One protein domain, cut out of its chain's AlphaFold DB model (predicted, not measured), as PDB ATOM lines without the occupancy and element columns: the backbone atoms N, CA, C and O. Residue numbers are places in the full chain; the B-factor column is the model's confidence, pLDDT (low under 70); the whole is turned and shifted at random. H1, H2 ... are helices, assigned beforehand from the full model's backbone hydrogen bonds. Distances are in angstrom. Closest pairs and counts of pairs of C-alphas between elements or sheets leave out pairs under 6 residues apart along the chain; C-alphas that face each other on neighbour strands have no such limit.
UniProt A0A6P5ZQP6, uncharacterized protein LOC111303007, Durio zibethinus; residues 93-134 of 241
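Overview. This is residues 93 to 134 of the 241 residues of the protein "uncharacterized protein LOC111303007" of Durio zibethinus (UniProt A0A6P5ZQP6). A long straight helix, H2, sticks out as an arm at one end of an extended chain, and the short helix H1 lies at the other end, where the chain turns back through residues 104 to 110, which stand free; the 12 residues 106 to 117, with no named element, join the two helices, which are apart. The printed part has 42 residues with two named helices, H1 then H2, and no named strand; its class is all helix. It is extended, with a radius of gyration of the C-alphas of 14.3 A, and spans 40 by 19 by 16 A, a rod.

Along the chain. H1 covers residues 100 to 105, from C-alpha 100 at (173.469, 128.278, 179.213). H2 covers residues 118 to 134, 23.9 A from C-alpha 118 at (172.097, 153.659, 167.419) to C-alpha 134 at (195.052, 151.151, 161.402).

Arrangement. H1 and H2 are apart, with no C-alpha of the one within 8 A of the other. Residues 104 to 110 stand free, as do residues 116 to 134, of which 118 to 134 belong to H2. In H1 and H2 every O i to N i+4 pair is within hydrogen-bond range.

Size, cuts and confidence. The two C-alphas farthest apart, those of Ser 105 and Asp 134, are 41.3 A apart. The printed part has no cut, and the link from H1 to H2, 12 residues, is long. Mean pLDDT of the printed part is 79.9; residues 93 to 94 and 133 to 134 are under 70.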
ATOM      1  N   LYS A  93     169.142 143.447 184.826       66.81
ATOM      2  CA  LYS A  93     168.653 143.832 183.484       66.81
ATOM      3  C   LYS A  93     169.580 143.348 182.358       66.81
ATOM      4  O   LYS A  93     169.141 143.101 181.241       66.81
ATOM      5  N   SER A  94     170.874 143.245 182.654       61.47
ATOM      6  CA  SER A  94     171.871 142.604 181.810       61.47
ATOM      7  C   SER A  94     172.009 141.124 182.180       61.47
ATOM      8  O   SER A  94     172.654 140.799 183.178       61.47
ATOM      9  N   LYS A  95     171.496 140.231 181.332       70.00
ATOM     10  CA  LYS A  95     171.703 138.771 181.388       70.00
ATOM     11  C   LYS A  95     173.147 138.339 181.054       70.00
ATOM     12  O   LYS A  95     173.381 137.333 180.405       70.00
ATOM     13  N   SER A  96     174.152 139.119 181.451       71.56
ATOM     14  CA  SER A  96     175.555 138.886 181.076       71.56
ATOM     15  C   SER A  96     176.220 137.715 181.807       71.56
ATOM     16  O   SER A  96     177.341 137.369 181.459       71.56
ATOM     17  N   PHE A  97     175.549 137.123 182.798       70.88
ATOM     18  CA  PHE A  97     176.057 136.005 183.599       70.88
ATOM     19  C   PHE A  97     175.024 134.873 183.766       70.88
ATOM     20  O   PHE A  97     175.068 134.143 184.750       70.88
ATOM     21  N   THR A  98     174.060 134.745 182.848       74.94
ATOM     22  CA  THR A  98     173.048 133.676 182.918       74.94
ATOM     23  C   THR A  98     173.629 132.328 182.504       74.94
ATOM     24  O   THR A  98     174.487 132.268 181.621       74.94
ATOM     25  N   SER A  99     173.125 131.248 183.100       76.44
ATOM     26  CA  SER A  99     173.480 129.882 182.714       76.44
ATOM     27  C   SER A  99     173.079 129.596 181.260       76.44
ATOM     28  O   SER A  99     172.088 130.131 180.759       76.44
ATOM     29  N   LEU A 100     173.819 128.719 180.572       81.62
ATOM     30  CA  LEU A 100     173.469 128.278 179.213       81.62
ATOM     31  C   LEU A 100     172.099 127.578 179.164       81.62
ATOM     32  O   LEU A 100     171.398 127.675 178.156       81.62
ATOM     33  N   ALA A 101     171.686 126.932 180.259       83.25
ATOM     34  CA  ALA A 101     170.358 126.334 180.382       83.25
ATOM     35  C   ALA A 101     169.238 127.389 180.290       83.25
ATOM     36  O   ALA A 101     168.223 127.173 179.621       83.25
ATOM     37  N   ASP A 102     169.454 128.568 180.880       79.88
ATOM     38  CA  ASP A 102     168.500 129.679 180.814       79.88
ATOM     39  C   ASP A 102     168.448 130.278 179.408       79.88
ATOM     40  O   ASP A 102     167.376 130.646 178.932       79.88
ATOM     41  N   ALA A 103     169.588 130.332 178.708       81.50
ATOM     42  CA  ALA A 103     169.640 130.784 177.321       81.50
ATOM     43  C   ALA A 103     168.807 129.876 176.398       81.50
ATOM     44  O   ALA A 103     168.025 130.380 175.591       81.50
ATOM     45  N   SER A 104     168.905 128.552 176.563       83.44
ATOM     46  CA  SER A 104     168.100 127.587 175.795       83.44
ATOM     47  C   SER A 104     166.607 127.633 176.129       83.44
ATOM     48  O   SER A 104     165.790 127.221 175.312       83.44
ATOM     49  N   SER A 105     166.252 128.108 177.323       85.31
ATOM     50  CA  SER A 105     164.858 128.234 177.764       85.31
ATOM     51  C   SER A 105     164.175 129.487 177.208       85.31
ATOM     52  O   SER A 105     162.950 129.598 177.248       85.31
ATOM     53  N   THR A 106     164.939 130.452 176.685       82.69
ATOM     54  CA  THR A 106     164.356 131.627 176.027       82.69
ATOM     55  C   THR A 106     163.879 131.294 174.615       82.69
ATOM     56  O   THR A 106     164.583 130.665 173.832       82.69
ATOM     57  N   SER A 107     162.684 131.773 174.260       86.38
ATOM     58  CA  SER A 107     162.104 131.560 172.928       86.38
ATOM     59  C   SER A 107     162.801 132.367 171.824       86.38
ATOM     60  O   SER A 107     162.597 132.079 170.644       86.38
ATOM     61  N   SER A 108     163.560 133.410 172.174       84.75
ATOM     62  CA  SER A 108     164.149 134.341 171.215       84.75
ATOM     63  C   SER A 108     165.509 134.854 171.670       84.75
ATOM     64  O   SER A 108     165.679 135.346 172.786       84.75
ATOM     65  N   ILE A 109     166.465 134.863 170.738       82.25
ATOM     66  CA  ILE A 109     167.809 135.426 170.934       82.25
ATOM     67  C   ILE A 109     167.774 136.913 171.333       82.25
ATOM     68  O   ILE A 109     168.689 137.419 171.988       82.25
ATOM     69  N   LYS A 110     166.696 137.621 170.974       83.06
ATOM     70  CA  LYS A 110     166.507 139.046 171.268       83.06
ATOM     71  C   LYS A 110     166.325 139.322 172.764       83.06
ATOM     72  O   LYS A 110     166.612 140.432 173.198       83.06
ATOM     73  N   ASP A 111     165.934 138.310 173.539       78.75
ATOM     74  CA  ASP A 111     165.714 138.403 174.988       78.75
ATOM     75  C   ASP A 111     166.991 138.176 175.809       78.75
ATOM     76  O   ASP A 111     166.990 138.384 177.027       78.75
ATOM     77  N   ILE A 112     168.065 137.713 175.160       79.81
ATOM     78  CA  ILE A 112     169.398 137.518 175.751       79.81
ATOM     79  C   ILE A 112     170.355 138.611 175.261       79.81
ATOM     80  O   ILE A 112     171.201 139.102 176.014       79.81
ATOM     81  N   ALA A 113     170.230 139.007 173.993       80.06
ATOM     82  CA  ALA A 113     171.062 140.039 173.403       80.06
ATOM     83  C   ALA A 113     170.778 141.417 174.020       80.06
ATOM     84  O   ALA A 113     169.645 141.771 174.344       80.06
ATOM     85  N   LYS A 114     171.823 142.243 174.147       80.12
ATOM     86  CA  LYS A 114     171.638 143.646 174.534       80.12
ATOM     87  C   LYS A 114     170.783 144.339 173.467       80.12
ATOM     88  O   LYS A 114     171.101 144.193 172.285       80.12
ATOM     89  N   PRO A 115     169.758 145.119 173.856       78.75
ATOM     90  CA  PRO A 115     168.955 145.853 172.895       78.75
ATOM     91  C   PRO A 115     169.857 146.778 172.080       78.75
ATOM     92  O   PRO A 115     170.684 147.518 172.625       78.75
ATOM     93  N   GLU A 116     169.721 146.704 170.761       83.12
ATOM     94  CA  GLU A 116     170.545 147.481 169.851       83.12
ATOM     95  C   GLU A 116     170.107 148.953 169.863       83.12
ATOM     96  O   GLU A 116     168.958 149.282 169.580       83.12
ATOM     97  N   ASN A 117     171.031 149.851 170.221       87.56
ATOM     98  CA  ASN A 117     170.831 151.302 170.211       87.56
ATOM     99  C   ASN A 117     171.783 151.940 169.188       87.56
ATOM    100  O   ASN A 117     172.968 151.594 169.168       87.56
ATOM    101  N   ALA A 118     171.308 152.923 168.413       90.19
ATOM    102  CA  ALA A 118     172.097 153.659 167.419       90.19
ATOM    103  C   ALA A 118     173.466 154.141 167.943       90.19
ATOM    104  O   ALA A 118     174.471 154.050 167.237       90.19
ATOM    105  N   TYR A 119     173.541 154.589 169.202       87.81
ATOM    106  CA  TYR A 119     174.801 154.971 169.843       87.81
ATOM    107  C   TYR A 119     175.758 153.779 170.015       87.81
ATOM    108  O   TYR A 119     176.942 153.866 169.682       87.81
ATOM    109  N   THR A 120     175.250 152.638 170.490       85.06
ATOM    110  CA  THR A 120     176.048 151.415 170.690       85.06
ATOM    111  C   THR A 120     176.523 150.814 169.368       85.06
ATOM    112  O   THR A 120     177.665 150.364 169.278       85.06
ATOM    113  N   THR A 121     175.691 150.873 168.326       87.62
ATOM    114  CA  THR A 121     176.033 150.446 166.965       87.62
ATOM    115  C   THR A 121     177.095 151.360 166.366       87.62
ATOM    116  O   THR A 121     178.117 150.871 165.889       87.62
ATOM    117  N   ARG A 122     176.947 152.691 166.482       88.88
ATOM    118  CA  ARG A 122     177.956 153.659 166.018       88.88
ATOM    119  C   ARG A 122     179.307 153.443 166.697       88.88
ATOM    120  O   ARG A 122     180.326 153.448 166.015       88.88
ATOM    121  N   ARG A 123     179.330 153.220 168.015       87.12
ATOM    122  CA  ARG A 123     180.571 152.943 168.756       87.12
ATOM    123  C   ARG A 123     181.249 151.655 168.278       87.12
ATOM    124  O   ARG A 123     182.452 151.674 168.046       87.12
ATOM    125  N   ARG A 124     180.498 150.559 168.098       86.19
ATOM    126  CA  ARG A 124     181.043 149.290 167.572       86.19
ATOM    127  C   ARG A 124     181.558 149.432 166.138       86.19
ATOM    128  O   ARG A 124     182.656 148.970 165.845       86.19
ATOM    129  N   ASN A 125     180.821 150.132 165.278       86.25
ATOM    130  CA  ASN A 125     181.230 150.383 163.895       86.25
ATOM    131  C   ASN A 125     182.484 151.257 163.811       86.25
ATOM    132  O   ASN A 125     183.378 150.945 163.037       86.25
ATOM    133  N   LEU A 126     182.603 152.308 164.632       86.00
ATOM    134  CA  LEU A 126     183.820 153.124 164.693       86.00
ATOM    135  C   LEU A 126     185.046 152.297 165.090       86.00
ATOM    136  O   LEU A 126     186.107 152.486 164.507       86.00
ATOM    137  N   LEU A 127     184.910 151.358 166.033       82.75
ATOM    138  CA  LEU A 127     186.003 150.448 166.395       82.75
ATOM    139  C   LEU A 127     186.391 149.544 165.219       82.75
ATOM    140  O   LEU A 127     187.573 149.438 164.910       82.75
ATOM    141  N   ALA A 128     185.419 148.952 164.519       82.12
ATOM    142  CA  ALA A 128     185.684 148.137 163.332       82.12
ATOM    143  C   ALA A 128     186.369 148.945 162.213       82.12
ATOM    144  O   ALA A 128     187.364 148.499 161.645       82.12
ATOM    145  N   ILE A 129     185.885 150.162 161.945       81.12
ATOM    146  CA  ILE A 129     186.472 151.082 160.963       81.12
ATOM    147  C   ILE A 129     187.900 151.457 161.368       81.12
ATOM    148  O   ILE A 129     188.792 151.408 160.529       81.12
ATOM    149  N   ASN A 130     188.145 151.774 162.642       76.69
ATOM    150  CA  ASN A 130     189.485 152.087 163.139       76.69
ATOM    151  C   ASN A 130     190.431 150.885 163.019       76.69
ATOM    152  O   ASN A 130     191.555 151.057 162.569       76.69
ATOM    153  N   HIS A 131     189.976 149.665 163.314       73.25
ATOM    154  CA  HIS A 131     190.783 148.452 163.134       73.25
ATOM    155  C   HIS A 131     191.170 148.198 161.669       73.25
ATOM    156  O   HIS A 131     192.292 147.768 161.391       73.25
ATOM    157  N   VAL A 132     190.261 148.459 160.726       75.12
ATOM    158  CA  VAL A 132     190.548 148.377 159.284       75.12
ATOM    159  C   VAL A 132     191.476 149.513 158.852       75.12
ATOM    160  O   VAL A 132     192.394 149.301 158.057       75.12
ATOM    161  N   TRP A 133     191.272 150.709 159.402       64.81
ATOM    162  CA  TRP A 133     192.052 151.895 159.083       64.81
ATOM    163  C   TRP A 133     193.482 151.825 159.633       64.81
ATOM    164  O   TRP A 133     194.420 152.176 158.931       64.81
ATOM    165  N   ASP A 134     193.706 151.302 160.836       60.75
ATOM    166  CA  ASP A 134     195.052 151.151 161.402       60.75
ATOM    167  C   ASP A 134     195.878 150.085 160.677       60.75
ATOM    168  O   ASP A 134     197.093 150.237 160.533       60.75
TER     169      ASP A 134